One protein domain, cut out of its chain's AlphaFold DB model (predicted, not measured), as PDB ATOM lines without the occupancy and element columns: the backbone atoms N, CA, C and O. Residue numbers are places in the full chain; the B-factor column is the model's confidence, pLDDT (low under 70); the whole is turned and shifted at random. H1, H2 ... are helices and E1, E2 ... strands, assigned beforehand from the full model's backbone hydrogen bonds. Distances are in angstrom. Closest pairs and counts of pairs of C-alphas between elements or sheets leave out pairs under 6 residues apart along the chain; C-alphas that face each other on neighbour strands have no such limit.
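AT A GLANCE: This is residues 98 to 253 of the 258 residues of an uncharacterized protein of Archangium gephyra (UniProt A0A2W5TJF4). Two sheets lie face to face with their strands crossed: a twisted four-stranded sheet and a smaller sheet of three short strands. H2 is on the larger sheet, on its side away from the smaller sheet, H3 only grazes the larger sheet with its residues 154 to 155, and H4 sits near one end of the sandwich, where it only grazes both sheets. The 156 printed residues have four named helices and seven named strands, in the order E1 H1 E2 H2 H3 E3 E4 E5 E6 H4 E7; under half of the residues, 76, are in them, and the class is mixed. The larger sheet runs E3 E2 E5 E6, antiparallel, and the smaller E4 E1 E7, mixed. The whole is compact, with a radius of gyration of the C-alphas of 15.1 A and spans of 42 by 39 by 34 A.

HOW THE PARTS SIT: E1, residues 102 to 106, is the inner strand between E4, residues 179 to 181, and E7, residues 248 to 252. E1 and E7 are parallel, with N 104 and O 249 2.8 A apart, within hydrogen-bond range. E4 and E1 are antiparallel, with N 105 and O 179 at 2.7 A. H1, residues 108 to 111, is not on this sheet, but only just, with 4 pairs of C-alphas within 10 A. E2, residues 120 to 130, is the antiparallel neighbour of E3, residues 160 to 169, with N 121 and O 168 at 2.8 A, and of E5, residues 192 to 203, with N 124 and O 195 at 2.8 A. E5 forms a hairpin with E6, residues 210 to 220, with N 196 and O 218 at 2.9 A. The two sheets form a sandwich, two sheets face to face, their strands at 79 degrees. H2, residues 138 to 144, is on the larger sheet at a height over the sheet of 7.2 A; its closest C-alpha pair with E6 is Cys 138 and Cys 219, 5.6 A. H3, residues 153 to 156, only grazes that sheet and only just touches H2, with 3 pairs of C-alphas within 8 A, the closest Thr 144 and Ile 154 at 6.1 A. H4, residues 223 to 226, only grazes both sheets. In H2 every O i to N i+4 pair is within hydrogen-bond range; H1, H3 and H4 are too short for such a pair.

IN THESE COORDINATES: E1 begins at C-alpha 102 (1.544, -21.120, 6.648). E2 is 26.5 A long and bends by 67 degrees at residue 127, E3 24.3 A, E5 24.4 A and E6 20.1 A; H2 is 10.0 A. E7, 13.1 A, ends at C-alpha 252 (5.960, -28.431, -4.691).

THE WHOLE: The C-alphas farthest apart, Ala 143 and Ala 239, are 44.2 A apart. The printed part has no cut. The link H4 to E7 is long, 21 residues. Mean pLDDT of the printed part is 86.2, with residues 206 to 207 and 236 to 245 under 70.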
ATOM      1  N   PHE A  98       0.020 -24.723  20.677       70.94
ATOM      2  CA  PHE A  98      -0.092 -24.991  19.253       70.94
ATOM      3  C   PHE A  98       0.470 -23.829  18.463       70.94
ATOM      4  O   PHE A  98       0.496 -22.687  18.925       70.94
ATOM      5  N   ILE A  99       0.944 -24.150  17.271       78.19
ATOM      6  CA  ILE A  99       1.473 -23.173  16.344       78.19
ATOM      7  C   ILE A  99       0.701 -23.246  15.035       78.19
ATOM      8  O   ILE A  99       0.092 -24.261  14.689       78.19
ATOM      9  N   GLN A 100       0.759 -22.147  14.300       82.56
ATOM     10  CA  GLN A 100      -0.018 -21.939  13.092       82.56
ATOM     11  C   GLN A 100       0.899 -21.498  11.943       82.56
ATOM     12  O   GLN A 100       0.876 -20.336  11.537       82.56
ATOM     13  N   PRO A 101       1.754 -22.392  11.410       88.50
ATOM     14  CA  PRO A 101       2.514 -22.116  10.199       88.50
ATOM     15  C   PRO A 101       1.602 -21.849   8.993       88.50
ATOM     16  O   PRO A 101       0.432 -22.228   8.948       88.50
ATOM     17  N   SER A 102       2.174 -21.225   7.965       90.12
ATOM     18  CA  SER A 102       1.544 -21.120   6.648       90.12
ATOM     19  C   SER A 102       2.098 -22.172   5.690       90.12
ATOM     20  O   SER A 102       3.266 -22.567   5.768       90.12
ATOM     21  N   ILE A 103       1.266 -22.612   4.752       92.38
ATOM     22  CA  ILE A 103       1.661 -23.516   3.674       92.38
ATOM     23  C   ILE A 103       1.354 -22.852   2.341       92.38
ATOM     24  O   ILE A 103       0.258 -22.352   2.114       92.38
ATOM     25  N   GLN A 104       2.325 -22.873   1.439       92.69
ATOM     26  CA  GLN A 104       2.172 -22.488   0.048       92.69
ATOM     27  C   GLN A 104       2.453 -23.706  -0.828       92.69
ATOM     28  O   GLN A 104       3.589 -24.164  -0.932       92.69
ATOM     29  N   LEU A 105       1.411 -24.216  -1.473       93.88
ATOM     30  CA  LEU A 105       1.521 -25.250  -2.486       93.88
ATOM     31  C   LEU A 105       1.910 -24.616  -3.818       93.88
ATOM     32  O   LEU A 105       1.150 -23.818  -4.372       93.88
ATOM     33  N   ASP A 106       3.059 -25.001  -4.358       93.19
ATOM     34  CA  ASP A 106       3.399 -24.729  -5.749       93.19
ATOM     35  C   ASP A 106       2.719 -25.775  -6.642       93.19
ATOM     36  O   ASP A 106       3.027 -26.968  -6.593       93.19
ATOM     37  N   THR A 107       1.758 -25.301  -7.435       91.50
ATOM     38  CA  THR A 107       0.949 -26.095  -8.368       91.50
ATOM     39  C   THR A 107       1.223 -25.726  -9.831       91.50
ATOM     40  O   THR A 107       0.547 -26.232 -10.730       91.50
ATOM     41  N   LYS A 108       2.215 -24.861 -10.094       86.94
ATOM     42  CA  LYS A 108       2.453 -24.248 -11.407       86.94
ATOM     43  C   LYS A 108       2.764 -25.264 -12.498       86.94
ATOM     44  O   LYS A 108       2.104 -25.270 -13.531       86.94
ATOM     45  N   ASP A 109       3.735 -26.136 -12.251       86.69
ATOM     46  CA  ASP A 109       4.234 -27.057 -13.281       86.69
ATOM     47  C   ASP A 109       3.322 -28.274 -13.490       86.69
ATOM     48  O   ASP A 109       3.325 -28.882 -14.554       86.69
ATOM     49  N   ASN A 110       2.544 -28.634 -12.467       87.88
ATOM     50  CA  ASN A 110       1.895 -29.941 -12.376       87.88
ATOM     51  C   ASN A 110       0.362 -29.884 -12.467       87.88
ATOM     52  O   ASN A 110      -0.268 -30.903 -12.738       87.88
ATOM     53  N   TRP A 111      -0.241 -28.714 -12.229       91.25
ATOM     54  CA  TRP A 111      -1.700 -28.549 -12.182       91.25
ATOM     55  C   TRP A 111      -2.223 -27.420 -13.073       91.25
ATOM     56  O   TRP A 111      -3.437 -27.230 -13.166       91.25
ATOM     57  N   SER A 112      -1.340 -26.651 -13.717       88.75
ATOM     58  CA  SER A 112      -1.748 -25.574 -14.621       88.75
ATOM     59  C   SER A 112      -2.540 -26.118 -15.813       88.75
ATOM     60  O   SER A 112      -2.199 -27.152 -16.386       88.75
ATOM     61  N   GLY A 113      -3.611 -25.414 -16.191       85.31
ATOM     62  CA  GLY A 113      -4.445 -25.756 -17.348       85.31
ATOM     63  C   GLY A 113      -5.411 -26.929 -17.142       85.31
ATOM     64  O   GLY A 113      -6.129 -27.286 -18.074       85.31
ATOM     65  N   LEU A 114      -5.467 -27.521 -15.946       86.00
ATOM     66  CA  LEU A 114      -6.411 -28.593 -15.632       86.00
ATOM     67  C   LEU A 114      -7.761 -28.032 -15.175       86.00
ATOM     68  O   LEU A 114      -7.822 -27.123 -14.350       86.00
ATOM     69  N   ALA A 115      -8.854 -28.631 -15.649       88.00
ATOM     70  CA  ALA A 115     -10.217 -28.300 -15.227       88.00
ATOM     71  C   ALA A 115     -10.578 -28.958 -13.877       88.00
ATOM     72  O   ALA A 115     -11.565 -29.684 -13.761       88.00
ATOM     73  N   LEU A 116      -9.746 -28.737 -12.856       89.62
ATOM     74  CA  LEU A 116      -9.957 -29.202 -11.485       89.62
ATOM     75  C   LEU A 116     -10.264 -28.005 -10.580       89.62
ATOM     76  O   LEU A 116      -9.703 -26.929 -10.750       89.62
ATOM     77  N   SER A 117     -11.145 -28.194  -9.600       90.75
ATOM     78  CA  SER A 117     -11.514 -27.145  -8.643       90.75
ATOM     79  C   SER A 117     -11.561 -27.727  -7.231       90.75
ATOM     80  O   SER A 117     -12.628 -28.143  -6.776       90.75
ATOM     81  N   PRO A 118     -10.401 -27.896  -6.566       93.38
ATOM     82  CA  PRO A 118     -10.383 -28.376  -5.195       93.38
ATOM     83  C   PRO A 118     -11.084 -27.372  -4.277       93.38
ATOM     84  O   PRO A 118     -10.881 -26.165  -4.387       93.38
ATOM     85  N   GLN A 119     -11.903 -27.880  -3.365       93.50
ATOM     86  CA  GLN A 119     -12.707 -27.085  -2.434       93.50
ATOM     87  C   GLN A 119     -12.220 -27.207  -0.985       93.50
ATOM     88  O   GLN A 119     -12.625 -26.421  -0.123       93.50
ATOM     89  N   SER A 120     -11.320 -28.150  -0.708       92.62
ATOM     90  CA  SER A 120     -10.605 -28.242   0.562       92.62
ATOM     91  C   SER A 120      -9.218 -28.846   0.392       92.62
ATOM     92  O   SER A 120      -8.970 -29.614  -0.544       92.62
ATOM     93  N   ALA A 121      -8.345 -28.542   1.345       93.56
ATOM     94  CA  ALA A 121      -7.052 -29.174   1.508       93.56
ATOM     95  C   ALA A 121      -6.957 -29.795   2.901       93.56
ATOM     96  O   ALA A 121      -7.240 -29.117   3.882       93.56
ATOM     97  N   ALA A 122      -6.554 -31.062   2.990       93.19
ATOM     98  CA  ALA A 122      -6.209 -31.678   4.268       93.19
ATOM     99  C   ALA A 122      -4.693 -31.721   4.406       93.19
ATOM    100  O   ALA A 122      -4.012 -32.282   3.546       93.19
ATOM    101  N   THR A 123      -4.179 -31.149   5.488       94.38
ATOM    102  CA  THR A 123      -2.760 -31.165   5.830       94.38
ATOM    103  C   THR A 123      -2.546 -31.965   7.096       94.38
ATOM    104  O   THR A 123      -3.220 -31.737   8.096       94.38
ATOM    105  N   ARG A 124      -1.559 -32.858   7.074       93.19
ATOM    106  CA  ARG A 124      -1.104 -33.597   8.246       93.19
ATOM    107  C   ARG A 124       0.382 -33.412   8.471       93.19
ATOM    108  O   ARG A 124       1.176 -33.558   7.543       93.19
ATOM    109  N   PHE A 125       0.748 -33.190   9.723       93.19
ATOM    110  CA  PHE A 125       2.108 -33.337  10.221       93.19
ATOM    111  C   PHE A 125       2.185 -34.704  10.891       93.19
ATOM    112  O   PHE A 125       1.535 -34.932  11.907       93.19
ATOM    113  N   ILE A 126       2.930 -35.637  10.306       93.06
ATOM    114  CA  ILE A 126       2.977 -37.030  10.766       93.06
ATOM    115  C   ILE A 126       4.389 -37.318  11.244       93.06
ATOM    116  O   ILE A 126       5.337 -37.100  10.492       93.06
ATOM    117  N   LYS A 127       4.552 -37.803  12.477       92.12
ATOM    118  CA  LYS A 127       5.878 -38.174  12.981       92.12
ATOM    119  C   LYS A 127       6.491 -39.262  12.107       92.12
ATOM    120  O   LYS A 127       5.804 -40.189  11.680       92.12
ATOM    121  N   LYS A 128       7.810 -39.199  11.937       94.12
ATOM    122  CA  LYS A 128       8.598 -40.248  11.276       94.12
ATOM    123  C   LYS A 128       8.716 -41.520  12.120       94.12
ATOM    124  O   LYS A 128       9.253 -42.514  11.654       94.12
ATOM    125  N   LYS A 129       8.142 -41.525  13.326       91.50
ATOM    126  CA  LYS A 129       7.979 -42.694  14.190       91.50
ATOM    127  C   LYS A 129       6.503 -43.013  14.406       91.50
ATOM    128  O   LYS A 129       5.729 -42.155  14.836       91.50
ATOM    129  N   ALA A 130       6.127 -44.251  14.112       86.81
ATOM    130  CA  ALA A 130       4.801 -44.810  14.335       86.81
ATOM    131  C   ALA A 130       4.547 -45.085  15.827       86.81
ATOM    132  O   ALA A 130       5.449 -44.969  16.659       86.81
ATOM    133  N   VAL A 131       3.311 -45.457  16.166       80.88
ATOM    134  CA  VAL A 131       2.898 -45.787  17.544       80.88
ATOM    135  C   VAL A 131       3.702 -46.970  18.104       80.88
ATOM    136  O   VAL A 131       4.063 -46.977  19.275       80.88
ATOM    137  N   ASP A 132       4.053 -47.937  17.254       80.00
ATOM    138  CA  ASP A 132       4.885 -49.100  17.599       80.00
ATOM    139  C   ASP A 132       6.403 -48.811  17.567       80.00
ATOM    140  O   ASP A 132       7.215 -49.720  17.731       80.00
ATOM    141  N   GLY A 133       6.800 -47.555  17.330       84.56
ATOM    142  CA  GLY A 133       8.195 -47.126  17.213       84.56
ATOM    143  C   GLY A 133       8.851 -47.395  15.852       84.56
ATOM    144  O   GLY A 133      10.005 -46.997  15.649       84.56
ATOM    145  N   SER A 134       8.148 -48.028  14.905       91.62
ATOM    146  CA  SER A 134       8.660 -48.237  13.546       91.62
ATOM    147  C   SER A 134       8.819 -46.918  12.781       91.62
ATOM    148  O   SER A 134       8.166 -45.918  13.080       91.62
ATOM    149  N   GLU A 135       9.724 -46.898  11.800       96.31
ATOM    150  CA  GLU A 135       9.902 -45.743  10.912       96.31
ATOM    151  C   GLU A 135       8.662 -45.525  10.033       96.31
ATOM    152  O   GLU A 135       8.010 -46.474   9.594       96.31
ATOM    153  N   VAL A 136       8.370 -44.264   9.730       96.38
ATOM    154  CA  VAL A 136       7.271 -43.828   8.869       96.38
ATOM    155  C   VAL A 136       7.850 -43.048   7.703       96.38
ATOM    156  O   VAL A 136       8.536 -42.045   7.886       96.38
ATOM    157  N   THR A 137       7.531 -43.499   6.494       96.81
ATOM    158  CA  THR A 137       7.955 -42.865   5.243       96.81
ATOM    159  C   THR A 137       6.758 -42.392   4.434       96.81
ATOM    160  O   THR A 137       5.639 -42.902   4.584       96.81
ATOM    161  N   CYS A 138       7.005 -41.484   3.494       97.44
ATOM    162  CA  CYS A 138       5.996 -41.057   2.531       97.44
ATOM    163  C   CYS A 138       5.335 -42.217   1.768       97.44
ATOM    164  O   CYS A 138       4.125 -42.192   1.542       97.44
ATOM    165  N   ALA A 139       6.088 -43.266   1.422       96.62
ATOM    166  CA  ALA A 139       5.548 -44.438   0.732       96.62
ATOM    167  C   ALA A 139       4.526 -45.205   1.593       96.62
ATOM    168  O   ALA A 139       3.504 -45.667   1.088       96.62
ATOM    169  N   MET A 140       4.773 -45.309   2.901       97.69
ATOM    170  CA  MET A 140       3.853 -45.970   3.831       97.69
ATOM    171  C   MET A 140       2.558 -45.177   4.012       97.69
ATOM    172  O   MET A 140       1.480 -45.774   4.072       97.69
ATOM    173  N   ILE A 141       2.655 -43.845   4.084       98.12
ATOM    174  CA  ILE A 141       1.474 -42.978   4.158       98.12
ATOM    175  C   ILE A 141       0.663 -43.073   2.866       98.12
ATOM    176  O   ILE A 141      -0.544 -43.286   2.933       98.12
ATOM    177  N   ALA A 142       1.318 -43.029   1.702       97.44
ATOM    178  CA  ALA A 142       0.650 -43.176   0.411       97.44
ATOM    179  C   ALA A 142      -0.066 -44.527   0.256       97.44
ATOM    180  O   ALA A 142      -1.186 -44.573  -0.247       97.44
ATOM    181  N   ALA A 143       0.541 -45.623   0.727       97.75
ATOM    182  CA  ALA A 143      -0.093 -46.941   0.713       97.75
ATOM    183  C   ALA A 143      -1.352 -46.984   1.597       97.75
ATOM    184  O   ALA A 143      -2.386 -47.513   1.180       97.75
ATOM    185  N   THR A 144      -1.284 -46.385   2.791       97.62
ATOM    186  CA  THR A 144      -2.435 -46.283   3.700       97.62
ATOM    187  C   THR A 144      -3.541 -45.405   3.116       97.62
ATOM    188  O   THR A 144      -4.709 -45.778   3.150       97.62
ATOM    189  N   ALA A 145      -3.181 -44.260   2.537       96.81
ATOM    190  CA  ALA A 145      -4.098 -43.296   1.937       96.81
ATOM    191  C   ALA A 145      -4.337 -43.564   0.439       96.81
ATOM    192  O   ALA A 145      -4.431 -42.632  -0.360       96.81
ATOM    193  N   SER A 146      -4.404 -44.830   0.028       96.44
ATOM    194  CA  SER A 146      -4.563 -45.199  -1.386       96.44
ATOM    195  C   SER A 146      -5.991 -44.996  -1.911       96.44
ATOM    196  O   SER A 146      -6.177 -44.708  -3.094       96.44
ATOM    197  N   ASP A 147      -7.001 -45.091  -1.043       96.31
ATOM    198  CA  ASP A 147      -8.398 -44.854  -1.409       96.31
ATOM    199  C   ASP A 147      -8.717 -43.351  -1.484       96.31
ATOM    200  O   ASP A 147      -8.804 -42.642  -0.480       96.31
ATOM    201  N   ARG A 148      -8.960 -42.878  -2.709       96.12
ATOM    202  CA  ARG A 148      -9.263 -41.477  -3.047       96.12
ATOM    203  C   ARG A 148     -10.649 -41.004  -2.592       96.12
ATOM    204  O   ARG A 148     -10.996 -39.850  -2.844       96.12
ATOM    205  N   MET A 149     -11.444 -41.875  -1.975       95.44
ATOM    206  CA  MET A 149     -12.751 -41.563  -1.390       95.44
ATOM    207  C   MET A 149     -12.735 -41.623   0.142       95.44
ATOM    208  O   MET A 149     -13.758 -41.332   0.765       95.44
ATOM    209  N   LYS A 150     -11.599 -41.983   0.758       92.50
ATOM    210  CA  LYS A 150     -11.482 -42.179   2.205       92.50
ATOM    211  C   LYS A 150     -10.567 -41.125   2.845       92.50
ATOM    212  O   LYS A 150      -9.385 -41.387   3.070       92.50
ATOM    213  N   PRO A 151     -11.096 -39.936   3.190       90.12
ATOM    214  CA  PRO A 151     -10.290 -38.832   3.709       90.12
ATOM    215  C   PRO A 151      -9.678 -39.106   5.085       90.12
ATOM    216  O   PRO A 151      -8.751 -38.404   5.457       90.12
ATOM    217  N   THR A 152     -10.163 -40.103   5.829       87.25
ATOM    218  CA  THR A 152      -9.709 -40.473   7.183       87.25
ATOM    219  C   THR A 152      -8.749 -41.664   7.203       87.25
ATOM    220  O   THR A 152      -8.451 -42.192   8.269       87.25
ATOM    221  N   ALA A 153      -8.274 -42.148   6.049       90.38
ATOM    222  CA  ALA A 153      -7.536 -43.414   5.980       90.38
ATOM    223  C   ALA A 153      -6.290 -43.466   6.890       90.38
ATOM    224  O   ALA A 153      -5.994 -44.517   7.455       90.38
ATOM    225  N   ILE A 154      -5.583 -42.343   7.055       91.00
ATOM    226  CA  ILE A 154      -4.383 -42.237   7.901       91.00
ATOM    227  C   ILE A 154      -4.758 -42.328   9.386       91.00
ATOM    228  O   ILE A 154      -4.104 -43.047  10.143       91.00
ATOM    229  N   GLU A 155      -5.821 -41.635   9.790       83.69
ATOM    230  CA  GLU A 155      -6.347 -41.643  11.156       83.69
ATOM    231  C   GLU A 155      -6.916 -43.021  11.523       83.69
ATOM    232  O   GLU A 155      -6.581 -43.586  12.566       83.69
ATOM    233  N   ASP A 156      -7.718 -43.598  10.626       81.75
ATOM    234  CA  ASP A 156      -8.379 -44.893  10.807       81.75
ATOM    235  C   ASP A 156      -7.383 -46.056  10.896       81.75
ATOM    236  O   ASP A 156      -7.708 -47.108  11.448       81.75
ATOM    237  N   ALA A 157      -6.171 -45.885  10.361       86.00
ATOM    238  CA  ALA A 157      -5.124 -46.896  10.433       86.00
ATOM    239  C   ALA A 157      -4.573 -47.085  11.852       86.00
ATOM    240  O   ALA A 157      -3.963 -48.121  12.116       86.00
ATOM    241  N   LYS A 158      -4.738 -46.095  12.747       79.50
ATOM    242  CA  LYS A 158      -4.272 -46.122  14.151       79.50
ATOM    243  C   LYS A 158      -2.791 -46.482  14.335       79.50
ATOM    244  O   LYS A 158      -2.363 -46.884  15.411       79.50
ATOM    245  N   LYS A 159      -2.002 -46.337  13.272       84.00
ATOM    246  CA  LYS A 159      -0.582 -46.696  13.223       84.00
ATOM    247  C   LYS A 159       0.327 -45.489  13.439       84.00
ATOM    248  O   LYS A 159       1.464 -45.638  13.877       84.00
ATOM    249  N   TYR A 160      -0.153 -44.300  13.096       87.38
ATOM    250  CA  TYR A 160       0.677 -43.112  12.948       87.38
ATOM    251  C   TYR A 160       0.446 -42.116  14.078       87.38
ATOM    252  O   TYR A 160      -0.691 -41.851  14.463       87.38
ATOM    253  N   ASN A 161       1.534 -41.512  14.553       82.75
ATOM    254  CA  ASN A 161       1.465 -40.365  15.446       82.75
ATOM    255  C   ASN A 161       1.262 -39.098  14.601       82.75
ATOM    256  O   ASN A 161       2.198 -38.610  13.963       82.75
ATOM    257  N   VAL A 162       0.034 -38.583  14.569       83.94
ATOM    258  CA  VAL A 162      -0.317 -37.352  13.844       83.94
ATOM    259  C   VAL A 162      -0.126 -36.157  14.780       83.94
ATOM    260  O   VAL A 162      -0.901 -35.962  15.709       83.94
ATOM    261  N   GLN A 163       0.927 -35.372  14.543       82.50
ATOM    262  CA  GLN A 163       1.271 -34.159  15.298       82.50
ATOM    263  C   GLN A 163       0.310 -32.997  14.999       82.50
ATOM    264  O   GLN A 163       0.068 -32.145  15.850       82.50
ATOM    265  N   GLY A 164      -0.253 -32.946  13.795       81.81
ATOM    266  CA  GLY A 164      -1.231 -31.932  13.414       81.81
ATOM    267  C   GLY A 164      -2.090 -32.425  12.263       81.81
ATOM    268  O   GLY A 164      -1.574 -33.103  11.377       81.81
ATOM    269  N   LEU A 165      -3.376 -32.091  12.294       84.88
ATOM    270  CA  LEU A 165      -4.328 -32.274  11.204       84.88
ATOM    271  C   LEU A 165      -5.104 -30.968  11.075       84.88
ATOM    272  O   LEU A 165      -5.675 -30.501  12.056       84.88
ATOM    273  N   ASP A 166      -5.126 -30.416   9.873       85.31
ATOM    274  CA  ASP A 166      -5.902 -29.227   9.551       85.31
ATOM    275  C   ASP A 166      -6.610 -29.430   8.213       85.31
ATOM    276  O   ASP A 166      -6.018 -29.959   7.263       85.31
ATOM    277  N   VAL A 167      -7.877 -29.027   8.136       85.94
ATOM    278  CA  VAL A 167      -8.664 -29.094   6.903       85.94
ATOM    279  C   VAL A 167      -9.073 -27.690   6.495       85.94
ATOM    280  O   VAL A 167     -10.087 -27.146   6.924       85.94
ATOM    281  N   THR A 168      -8.289 -27.100   5.603       86.50
ATOM    282  CA  THR A 168      -8.516 -25.740   5.132       86.50
ATOM    283  C   THR A 168      -9.516 -25.734   3.978       86.50
ATOM    284  O   THR A 168      -9.372 -26.463   2.991       86.50
ATOM    285  N   ARG A 169     -10.529 -24.863   4.044       87.81
ATOM    286  CA  ARG A 169     -11.397 -24.586   2.891       87.81
ATOM    287  C   ARG A 169     -10.598 -23.872   1.799       87.81
ATOM    288  O   ARG A 169      -9.927 -22.878   2.057       87.81
ATOM    289  N   VAL A 170     -10.735 -24.337   0.561       88.00
ATOM    290  CA  VAL A 170     -10.097 -23.729  -0.609       88.00
ATOM    291  C   VAL A 170     -11.141 -22.923  -1.367       88.00
ATOM    292  O   VAL A 170     -12.092 -23.470  -1.922       88.00
ATOM    293  N   THR A 171     -10.980 -21.603  -1.384       80.31
ATOM    294  CA  THR A 171     -11.834 -20.695  -2.157       80.31
ATOM    295  C   THR A 171     -11.067 -20.171  -3.360       80.31
ATOM    296  O   THR A 171      -9.972 -19.645  -3.191       80.31
ATOM    297  N   ASN A 172     -11.658 -20.273  -4.553       73.56
ATOM    298  CA  ASN A 172     -11.052 -19.822  -5.810       73.56
ATOM    299  C   ASN A 172      -9.640 -20.414  -6.047       73.56
ATOM    300  O   ASN A 172      -8.660 -19.667  -6.071       73.56
ATOM    301  N   PRO A 173      -9.508 -21.749  -6.188       72.75
ATOM    302  CA  PRO A 173      -8.215 -22.380  -6.422       72.75
ATOM    303  C   PRO A 173      -7.658 -21.936  -7.778       72.75
ATOM    304  O   PRO A 173      -8.017 -22.480  -8.821       72.75
ATOM    305  N   MET A 174      -6.757 -20.955  -7.779       73.81
ATOM    306  CA  MET A 174      -6.011 -20.564  -8.974       73.81
ATOM    307  C   MET A 174      -4.905 -21.597  -9.233       73.81
ATOM    308  O   MET A 174      -3.714 -21.324  -9.067       73.81
ATOM    309  N   LEU A 175      -5.305 -22.822  -9.595       80.31
ATOM    310  CA  LEU A 175      -4.375 -23.887  -9.963       80.31
ATOM    311  C   LEU A 175      -3.455 -23.387 -11.080       80.31
ATOM    312  O   LEU A 175      -3.911 -22.817 -12.071       80.31
ATOM    313  N   GLY A 176      -2.148 -23.553 -10.889       72.81
ATOM    314  CA  GLY A 176      -1.140 -22.974 -11.773       72.81
ATOM    315  C   GLY A 176      -0.500 -21.675 -11.257       72.81
ATOM    316  O   GLY A 176       0.564 -21.298 -11.740       72.81
ATOM    317  N   GLN A 177      -1.097 -21.009 -10.259       77.81
ATOM    318  CA  GLN A 177      -0.525 -19.830  -9.580       77.81
ATOM    319  C   GLN A 177      -0.089 -20.108  -8.131       77.81
ATOM    320  O   GLN A 177       0.574 -19.277  -7.513       77.81
ATOM    321  N   GLY A 178      -0.405 -21.301  -7.621       80.31
ATOM    322  CA  GLY A 178      -0.148 -21.727  -6.250       80.31
ATOM    323  C   GLY A 178      -1.386 -21.621  -5.357       80.31
ATOM    324  O   GLY A 178      -2.311 -20.863  -5.637       80.31
ATOM    325  N   VAL A 179      -1.422 -22.423  -4.293       87.62
ATOM    326  CA  VAL A 179      -2.518 -22.437  -3.309       87.62
ATOM    327  C   VAL A 179      -1.925 -22.191  -1.929       87.62
ATOM    328  O   VAL A 179      -0.990 -22.884  -1.538       87.62
ATOM    329  N   SER A 180      -2.445 -21.212  -1.194       88.12
ATOM    330  CA  SER A 180      -1.922 -20.846   0.123       88.12
ATOM    331  C   SER A 180      -2.938 -21.098   1.226       88.12
ATOM    332  O   SER A 180      -4.099 -20.713   1.107       88.12
ATOM    333  N   PHE A 181      -2.466 -21.701   2.311       85.56
ATOM    334  CA  PHE A 181      -3.200 -21.921   3.549       85.56
ATOM    335  C   PHE A 181      -2.512 -21.115   4.642       85.56
ATOM    336  O   PHE A 181      -1.318 -21.290   4.905       85.56
ATOM    337  N   ALA A 182      -3.257 -20.198   5.244       79.94
ATOM    338  CA  ALA A 182      -2.829 -19.525   6.455       79.94
ATOM    339  C   ALA A 182      -3.310 -20.333   7.661       79.94
ATOM    340  O   ALA A 182      -4.349 -20.983   7.590       79.94
ATOM    341  N   PHE A 183      -2.566 -20.242   8.757       77.88
ATOM    342  CA  PHE A 183      -2.945 -20.787  10.056       77.88
ATOM    343  C   PHE A 183      -3.184 -22.303  10.097       77.88
ATOM    344  O   PHE A 183      -4.137 -22.773  10.710       77.88
ATOM    345  N   VAL A 184      -2.298 -23.078   9.470       84.81
ATOM    346  CA  VAL A 184      -2.391 -24.542   9.480       84.81
ATOM    347  C   VAL A 184      -2.028 -25.054  10.870       84.81
ATOM    348  O   VAL A 184      -0.868 -24.980  11.273       84.81
ATOM    349  N   ASN A 185      -3.006 -25.576  11.603       80.06
ATOM    350  CA  ASN A 185      -2.817 -25.987  12.990       80.06
ATOM    351  C   ASN A 185      -1.870 -27.191  13.127       80.06
ATOM    352  O   ASN A 185      -2.056 -28.245  12.512       80.06
ATOM    353  N   THR A 186      -0.855 -27.052  13.978       83.31
ATOM    354  CA  THR A 186       0.051 -28.141  14.366       83.31
ATOM    355  C   THR A 186       0.691 -27.854  15.727       83.31
ATOM    356  O   THR A 186       0.397 -26.851  16.376       83.31
ATOM    357  N   GLN A 187       1.563 -28.744  16.181       78.38
ATOM    358  CA  GLN A 187       2.289 -28.614  17.441       78.38
ATOM    359  C   GLN A 187       3.765 -28.313  17.200       78.38
ATOM    360  O   GLN A 187       4.298 -28.555  16.112       78.38
ATOM    361  N   ILE A 188       4.435 -27.846  18.252       81.50
ATOM    362  CA  ILE A 188       5.894 -27.819  18.306       81.50
ATOM    363  C   ILE A 188       6.468 -29.242  18.245       81.50
ATOM    364  O   ILE A 188       5.804 -30.235  18.549       81.50
ATOM    365  N   GLY A 189       7.734 -29.346  17.866       82.31
ATOM    366  CA  GLY A 189       8.451 -30.603  17.728       82.31
ATOM    367  C   GLY A 189       8.914 -30.852  16.300       82.31
ATOM    368  O   GLY A 189       8.433 -30.260  15.336       82.31
ATOM    369  N   GLY A 190       9.905 -31.728  16.170       87.44
ATOM    370  CA  GLY A 190      10.492 -32.106  14.888       87.44
ATOM    371  C   GLY A 190      10.176 -33.536  14.488       87.44
ATOM    372  O   GLY A 190       9.267 -34.166  15.029       87.44
ATOM    373  N   ASP A 191      10.980 -34.033  13.553       91.00
ATOM    374  CA  ASP A 191      10.937 -35.411  13.068       91.00
ATOM    375  C   ASP A 191       9.561 -35.815  12.520       91.00
ATOM    376  O   ASP A 191       8.953 -36.808  12.916       91.00
ATOM    377  N   PHE A 192       9.043 -34.990  11.614       93.94
ATOM    378  CA  PHE A 192       7.779 -35.216  10.931       93.94
ATOM    379  C   PHE A 192       7.952 -35.136   9.412       93.94
ATOM    380  O   PHE A 192       8.905 -34.547   8.893       93.94
ATOM    381  N   LEU A 193       7.005 -35.735   8.703       97.38
ATOM    382  CA  LEU A 193       6.713 -35.456   7.307       97.38
ATOM    383  C   LEU A 193       5.432 -34.623   7.215       97.38
ATOM    384  O   LEU A 193       4.602 -34.637   8.129       97.38
ATOM    385  N   ILE A 194       5.275 -33.899   6.111       97.75
ATOM    386  CA  ILE A 194       4.051 -33.160   5.800       97.75
ATOM    387  C   ILE A 194       3.328 -33.905   4.681       97.75
ATOM    388  O   ILE A 194       3.897 -34.122   3.611       97.75
ATOM    389  N   TRP A 195       2.082 -34.290   4.928       97.88
ATOM    390  CA  TRP A 195       1.187 -34.900   3.950       97.88
ATOM    391  C   TRP A 195       0.070 -33.916   3.619       97.88
ATOM    392  O   TRP A 195      -0.647 -33.484   4.521       97.88
ATOM    393  N   VAL A 196      -0.079 -33.554   2.347       97.38
ATOM    394  CA  VAL A 196      -1.111 -32.612   1.895       97.38
ATOM    395  C   VAL A 196      -1.947 -33.242   0.798       97.38
ATOM    396  O   VAL A 196      -1.407 -33.829  -0.135       97.38
ATOM    397  N   GLU A 197      -3.261 -33.074   0.875       97.00
ATOM    398  CA  GLU A 197      -4.218 -33.589  -0.102       97.00
ATOM    399  C   GLU A 197      -5.144 -32.483  -0.590       97.00
ATOM    400  O   GLU A 197      -5.624 -31.685   0.212       97.00
ATOM    401  N   LEU A 198      -5.456 -32.477  -1.886       95.94
ATOM    402  CA  LEU A 198      -6.455 -31.593  -2.484       95.94
ATOM    403  C   LEU A 198      -7.708 -32.388  -2.848       95.94
ATOM    404  O   LEU A 198      -7.635 -33.391  -3.561       95.94
ATOM    405  N   TRP A 199      -8.863 -31.916  -2.389       96.25
ATOM    406  CA  TRP A 199     -10.137 -32.628  -2.489       96.25
ATOM    407  C   TRP A 199     -11.187 -31.815  -3.235       96.25
ATOM    408  O   TRP A 199     -11.239 -30.592  -3.111       96.25
ATOM    409  N   GLY A 200     -12.026 -32.496  -4.015       95.44
ATOM    410  CA  GLY A 200     -13.032 -31.850  -4.861       95.44
ATOM    411  C   GLY A 200     -14.260 -31.309  -4.127       95.44
ATOM    412  O   GLY A 200     -14.968 -30.479  -4.691       95.44
ATOM    413  N   GLY A 201     -14.532 -31.765  -2.905       93.94
ATOM    414  CA  GLY A 201     -15.635 -31.282  -2.078       93.94
ATOM    415  C   GLY A 201     -15.149 -30.408  -0.928       93.94
ATOM    416  O   GLY A 201     -13.994 -30.486  -0.515       93.94
ATOM    417  N   ALA A 202     -16.023 -29.532  -0.441       90.06
ATOM    418  CA  ALA A 202     -15.747 -28.694   0.720       90.06
ATOM    419  C   ALA A 202     -15.586 -29.542   2.002       90.06
ATOM    420  O   ALA A 202     -15.999 -30.708   2.017       90.06
ATOM    421  N   PRO A 203     -15.054 -28.971   3.099       85.88
ATOM    422  CA  PRO A 203     -15.075 -29.645   4.394       85.88
ATOM    423  C   PRO A 203     -16.520 -30.004   4.779       85.88
ATOM    424  O   PRO A 203     -17.427 -29.181   4.610       85.88
ATOM    425  N   GLY A 204     -16.744 -31.232   5.252       77.50
ATOM    426  CA  GLY A 204     -18.066 -31.710   5.666       77.50
ATOM    427  C   GLY A 204     -18.637 -30.868   6.807       77.50
ATOM    428  O   GLY A 204     -17.891 -30.357   7.632       77.50
ATOM    429  N   THR A 205     -19.955 -30.702   6.893       73.50
ATOM    430  CA  THR A 205     -20.561 -29.860   7.945       73.50
ATOM    431  C   THR A 205     -20.318 -30.411   9.345       73.50
ATOM    432  O   THR A 205     -20.048 -29.629  10.260       73.50
ATOM    433  N   ASP A 206     -20.347 -31.740   9.462       65.69
ATOM    434  CA  ASP A 206     -20.331 -32.457  10.739       65.69
ATOM    435  C   ASP A 206     -18.940 -33.021  11.033       65.69
ATOM    436  O   ASP A 206     -18.425 -32.894  12.137       65.69
ATOM    437  N   SER A 207     -18.298 -33.614  10.022       68.50
ATOM    438  CA  SER A 207     -16.981 -34.231  10.175       68.50
ATOM    439  C   SER A 207     -15.816 -33.260  10.004       68.50
ATOM    440  O   SER A 207     -14.707 -33.665  10.327       68.50
ATOM    441  N   LYS A 208     -16.040 -32.078   9.396       75.38
ATOM    442  CA  LYS A 208     -15.073 -31.159   8.733       75.38
ATOM    443  C   LYS A 208     -13.905 -31.795   7.976       75.38
ATOM    444  O   LYS A 208     -13.052 -31.081   7.467       75.38
ATOM    445  N   MET A 209     -13.901 -33.107   7.788       84.19
ATOM    446  CA  MET A 209     -13.007 -33.775   6.861       84.19
ATOM    447  C   MET A 209     -13.371 -33.380   5.431       84.19
ATOM    448  O   MET A 209     -14.532 -33.044   5.157       84.19
ATOM    449  N   PRO A 210     -12.407 -33.433   4.500       89.25
ATOM    450  CA  PRO A 210     -12.697 -33.230   3.096       89.25
ATOM    451  C   PRO A 210     -13.811 -34.145   2.599       89.25
ATOM    452  O   PRO A 210     -13.932 -35.291   3.032       89.25
ATOM    453  N   THR A 211     -14.599 -33.654   1.649       89.38
ATOM    454  CA  THR A 211     -15.609 -34.462   0.963       89.38
ATOM    455  C   THR A 211     -15.274 -34.623  -0.515       89.38
ATOM    456  O   THR A 211     -14.350 -34.005  -1.053       89.38
ATOM    457  N   GLY A 212     -16.038 -35.473  -1.201       94.38
ATOM    458  CA  GLY A 212     -15.827 -35.760  -2.614       94.38
ATOM    459  C   GLY A 212     -14.552 -36.562  -2.871       94.38
ATOM    460  O   GLY A 212     -13.994 -37.194  -1.979       94.38
ATOM    461  N   ARG A 213     -14.114 -36.566  -4.131       96.25
ATOM    462  CA  ARG A 213     -12.947 -37.336  -4.575       96.25
ATOM    463  C   ARG A 213     -11.658 -36.542  -4.369       96.25
ATOM    464  O   ARG A 213     -11.607 -35.360  -4.722       96.25
ATOM    465  N   ARG A 214     -10.597 -37.202  -3.897       97.56
ATOM    466  CA  ARG A 214      -9.241 -36.635  -3.882       97.56
ATOM    467  C   ARG A 214      -8.718 -36.442  -5.305       97.56
ATOM    468  O   ARG A 214      -8.757 -37.359  -6.136       97.56
ATOM    469  N   PHE A 215      -8.227 -35.241  -5.593       95.62
ATOM    470  CA  PHE A 215      -7.605 -34.895  -6.873       95.62
ATOM    471  C   PHE A 215      -6.107 -35.169  -6.893       95.62
ATOM    472  O   PHE A 215      -5.564 -35.438  -7.954       95.62
ATOM    473  N   GLY A 216      -5.438 -35.121  -5.748       95.38
ATOM    474  CA  GLY A 216      -4.032 -35.483  -5.645       95.38
ATOM    475  C   GLY A 216      -3.474 -35.190  -4.265       95.38
ATOM    476  O   GLY A 216      -4.153 -34.605  -3.415       95.38
ATOM    477  N   TRP A 217      -2.230 -35.600  -4.061       97.12
ATOM    478  CA  TRP A 217      -1.530 -35.466  -2.794       97.12
ATOM    479  C   TRP A 217      -0.042 -35.184  -3.004       97.12
ATOM    480  O   TRP A 217       0.519 -35.436  -4.070       97.12
ATOM    481  N   GLY A 218       0.590 -34.650  -1.967       97.00
ATOM    482  CA  GLY A 218       2.030 -34.486  -1.863       97.00
ATOM    483  C   GLY A 218       2.505 -34.951  -0.494       97.00
ATOM    484  O   GLY A 218       1.830 -34.731   0.511       97.00
ATOM    485  N   CYS A 219       3.670 -35.593  -0.461       97.88
ATOM    486  CA  CYS A 219       4.330 -35.978   0.776       97.88
ATOM    487  C   CYS A 219       5.754 -35.435   0.808       97.88
ATOM    488  O   CYS A 219       6.514 -35.607  -0.147       97.88
ATOM    489  N   PHE A 220       6.106 -34.778   1.910       97.38
ATOM    490  CA  PHE A 220       7.340 -34.018   2.046       97.38
ATOM    491  C   PHE A 220       8.061 -34.432   3.326       97.38
ATOM    492  O   PHE A 220       7.610 -34.122   4.425       97.38
ATOM    493  N   GLU A 221       9.186 -35.132   3.185       93.94
ATOM    494  CA  GLU A 221       9.967 -35.652   4.320       93.94
ATOM    495  C   GLU A 221      11.440 -35.203   4.320       93.94
ATOM    496  O   GLU A 221      12.152 -35.418   5.303       93.94
ATOM    497  N   SER A 222      11.906 -34.548   3.248       91.00
ATOM    498  CA  SER A 222      13.271 -34.012   3.154       91.00
ATOM    499  C   SER A 222      13.481 -32.851   4.120       91.00
ATOM    500  O   SER A 222      12.697 -31.900   4.118       91.00
ATOM    501  N   ALA A 223      14.602 -32.859   4.849       84.62
ATOM    502  CA  ALA A 223      15.001 -31.765   5.734       84.62
ATOM    503  C   ALA A 223      15.116 -30.413   5.008       84.62
ATOM    504  O   ALA A 223      14.837 -29.380   5.604       84.62
ATOM    505  N   SER A 224      15.449 -30.396   3.713       88.12
ATOM    506  CA  SER A 224      15.479 -29.152   2.925       88.12
ATOM    507  C   SER A 224      14.094 -28.545   2.672       88.12
ATOM    508  O   SER A 224      14.005 -27.376   2.312       88.12
ATOM    509  N   VAL A 225      13.025 -29.330   2.842       88.88
ATOM    510  CA  VAL A 225      11.636 -28.918   2.605       88.88
ATOM    511  C   VAL A 225      10.899 -28.694   3.925       88.88
ATOM    512  O   VAL A 225      10.264 -27.658   4.101       88.88
ATOM    513  N   VAL A 226      10.997 -29.636   4.871       90.06
ATOM    514  CA  VAL A 226      10.336 -29.511   6.187       90.06
ATOM    515  C   VAL A 226      11.138 -28.649   7.169       90.06
ATOM    516  O   VAL A 226      10.584 -28.054   8.092       90.06
ATOM    517  N   GLY A 227      12.443 -28.498   6.944       89.31
ATOM    518  CA  GLY A 227      13.328 -27.730   7.810       89.31
ATOM    519  C   GLY A 227      13.494 -28.349   9.199       89.31
ATOM    520  O   GLY A 227      13.294 -29.544   9.411       89.31
ATOM    521  N   ASN A 228      13.888 -27.502  10.148       89.62
ATOM    522  CA  ASN A 228      14.077 -27.883  11.545       89.62
ATOM    523  C   ASN A 228      12.743 -28.102  12.264       89.62
ATOM    524  O   ASN A 228      11.687 -27.728  11.748       89.62
ATOM    525  N   ALA A 229      12.834 -28.656  13.477       91.06
ATOM    526  CA  ALA A 229      11.719 -28.779  14.403       91.06
ATOM    527  C   ALA A 229      10.916 -27.480  14.508       91.06
ATOM    528  O   ALA A 229      11.480 -26.386  14.468       91.06
ATOM    529  N   LEU A 230       9.606 -27.646  14.640       88.94
ATOM    530  CA  LEU A 230       8.693 -26.552  14.896       88.94
ATOM    531  C   LEU A 230       8.866 -26.071  16.339       88.94
ATOM    532  O   LEU A 230       8.928 -26.896  17.255       88.94
ATOM    533  N   VAL A 231       8.948 -24.763  16.541       85.62
ATOM    534  CA  VAL A 231       9.123 -24.121  17.852       85.62
ATOM    535  C   VAL A 231       8.041 -23.071  18.083       85.62
ATOM    536  O   VAL A 231       7.326 -22.692  17.163       85.62
ATOM    537  N   ASP A 232       7.891 -22.604  19.315       80.38
ATOM    538  CA  ASP A 232       6.921 -21.567  19.690       80.38
ATOM    539  C   ASP A 232       7.027 -20.300  18.824       80.38
ATOM    540  O   ASP A 232       6.022 -19.814  18.316       80.38
ATOM    541  N   THR A 233       8.249 -19.835  18.564       80.62
ATOM    542  CA  THR A 233       8.555 -18.651  17.744       80.62
ATOM    543  C   THR A 233       8.243 -18.820  16.253       80.62
ATOM    544  O   THR A 233       8.242 -17.836  15.513       80.62
ATOM    545  N   ASP A 234       7.919 -20.035  15.790       84.50
ATOM    546  CA  ASP A 234       7.352 -20.241  14.452       84.50
ATOM    547  C   ASP A 234       5.904 -19.701  14.355       84.50
ATOM    548  O   ASP A 234       5.414 -19.446  13.246       84.50
ATOM    549  N   ASN A 235       5.243 -19.489  15.501       77.31
ATOM    550  CA  ASN A 235       4.007 -18.727  15.656       77.31
ATOM    551  C   ASN A 235       4.376 -17.303  16.102       77.31
ATOM    552  O   ASN A 235       4.925 -17.101  17.182       77.31
ATOM    553  N   CYS A 236       4.120 -16.299  15.272       67.25
ATOM    554  CA  CYS A 236       4.449 -14.925  15.629       67.25
ATOM    555  C   CYS A 236       3.309 -14.259  16.399       67.25
ATOM    556  O   CYS A 236       2.204 -14.160  15.861       67.25
ATOM    557  N   PRO A 237       3.563 -13.712  17.600       53.00
ATOM    558  CA  PRO A 237       2.624 -12.808  18.233       53.00
ATOM    559  C   PRO A 237       2.559 -11.505  17.428       53.00
ATOM    560  O   PRO A 237       3.577 -10.891  17.105       53.00
ATOM    561  N   SER A 238       1.350 -11.072  17.086       50.19
ATOM    562  CA  SER A 238       1.094  -9.702  16.648       50.19
ATOM    563  C   SER A 238       0.605  -8.888  17.847       50.19
ATOM    564  O   SER A 238      -0.052  -9.431  18.730       50.19
ATOM    565  N   ALA A 239       0.847  -7.575  17.859       45.00
ATOM    566  CA  ALA A 239       0.380  -6.685  18.932       45.00
ATOM    567  C   ALA A 239      -1.156  -6.685  19.140       45.00
ATOM    568  O   ALA A 239      -1.639  -6.117  20.111       45.00
ATOM    569  N   ALA A 240      -1.920  -7.298  18.227       42.69
ATOM    570  CA  ALA A 240      -3.373  -7.423  18.294       42.69
ATOM    571  C   ALA A 240      -3.871  -8.868  18.516       42.69
ATOM    572  O   ALA A 240      -5.008  -9.050  18.941       42.69
ATOM    573  N   PHE A 241      -3.052  -9.889  18.229       41.41
ATOM    574  CA  PHE A 241      -3.426 -11.306  18.284       41.41
ATOM    575  C   PHE A 241      -2.195 -12.185  18.529       41.41
ATOM    576  O   PHE A 241      -1.202 -12.054  17.811       41.41
ATOM    577  N   ASN A 242      -2.295 -13.166  19.428       47.38
ATOM    578  CA  ASN A 242      -1.257 -14.181  19.692       47.38
ATOM    579  C   ASN A 242      -1.085 -15.218  18.555       47.38
ATOM    580  O   ASN A 242      -0.531 -16.292  18.772       47.38
ATOM    581  N   PHE A 243      -1.587 -14.927  17.354       49.81
ATOM    582  CA  PHE A 243      -1.669 -15.864  16.238       49.81
ATOM    583  C   PHE A 243      -1.169 -15.189  14.957       49.81
ATOM    584  O   PHE A 243      -1.804 -14.269  14.435       49.81
ATOM    585  N   GLY A 244      -0.024 -15.637  14.449       54.00
ATOM    586  CA  GLY A 244       0.617 -15.101  13.250       54.00
ATOM    587  C   GLY A 244       1.522 -16.150  12.611       54.00
ATOM    588  O   GLY A 244       2.225 -16.885  13.295       54.00
ATOM    589  N   THR A 245       1.524 -16.252  11.281       67.75
ATOM    590  CA  THR A 245       2.259 -17.317  10.582       67.75
ATOM    591  C   THR A 245       3.704 -16.892  10.297       67.75
ATOM    592  O   THR A 245       3.954 -16.229   9.287       67.75
ATOM    593  N   CYS A 246       4.667 -17.264  11.145       81.88
ATOM    594  CA  CYS A 246       6.078 -16.930  10.906       81.88
ATOM    595  C   CYS A 246       6.839 -18.019  10.160       81.88
ATOM    596  O   CYS A 246       7.589 -17.734   9.222       81.88
ATOM    597  N   ARG A 247       6.568 -19.284  10.477       89.31
ATOM    598  CA  ARG A 247       7.024 -20.384   9.632       89.31
ATOM    599  C   ARG A 247       6.143 -20.503   8.396       89.31
ATOM    600  O   ARG A 247       4.917 -20.590   8.489       89.31
ATOM    601  N   ARG A 248       6.781 -20.554   7.226       91.25
ATOM    602  CA  ARG A 248       6.135 -20.855   5.947       91.25
ATOM    603  C   ARG A 248       6.774 -22.075   5.301       91.25
ATOM    604  O   ARG A 248       7.984 -22.090   5.086       91.25
ATOM    605  N   PHE A 249       5.953 -23.046   4.921       94.25
ATOM    606  CA  PHE A 249       6.361 -24.166   4.079       94.25
ATOM    607  C   PHE A 249       6.024 -23.869   2.623       94.25
ATOM    608  O   PHE A 249       4.895 -23.498   2.311       94.25
ATOM    609  N   VAL A 250       6.990 -24.056   1.725       93.75
ATOM    610  CA  VAL A 250       6.765 -23.982   0.278       93.75
ATOM    611  C   VAL A 250       6.901 -25.391  -0.281       93.75
ATOM    612  O   VAL A 250       7.989 -25.966  -0.275       93.75
ATOM    613  N   LEU A 251       5.781 -25.966  -0.709       95.31
ATOM    614  CA  LEU A 251       5.655 -27.384  -1.021       95.31
ATOM    615  C   LEU A 251       5.304 -27.559  -2.496       95.31
ATOM    616  O   LEU A 251       4.228 -27.160  -2.940       95.31
ATOM    617  N   LYS A 252       6.205 -28.163  -3.271       94.88
ATOM    618  CA  LYS A 252       5.960 -28.431  -4.691       94.88
ATOM    619  C   LYS A 252       5.085 -29.668  -4.854       94.88
ATOM    620  O   LYS A 252       5.559 -30.788  -4.680       94.88
ATOM    621  N   MET A 253       3.814 -29.469  -5.186       93.94
ATOM    622  CA  MET A 253       2.860 -30.569  -5.328       93.94
ATOM    623  C   MET A 253       3.194 -31.425  -6.553       93.94
ATOM    624  O   MET A 253       3.380 -30.859  -7.634       93.94
TER     625      MET A 253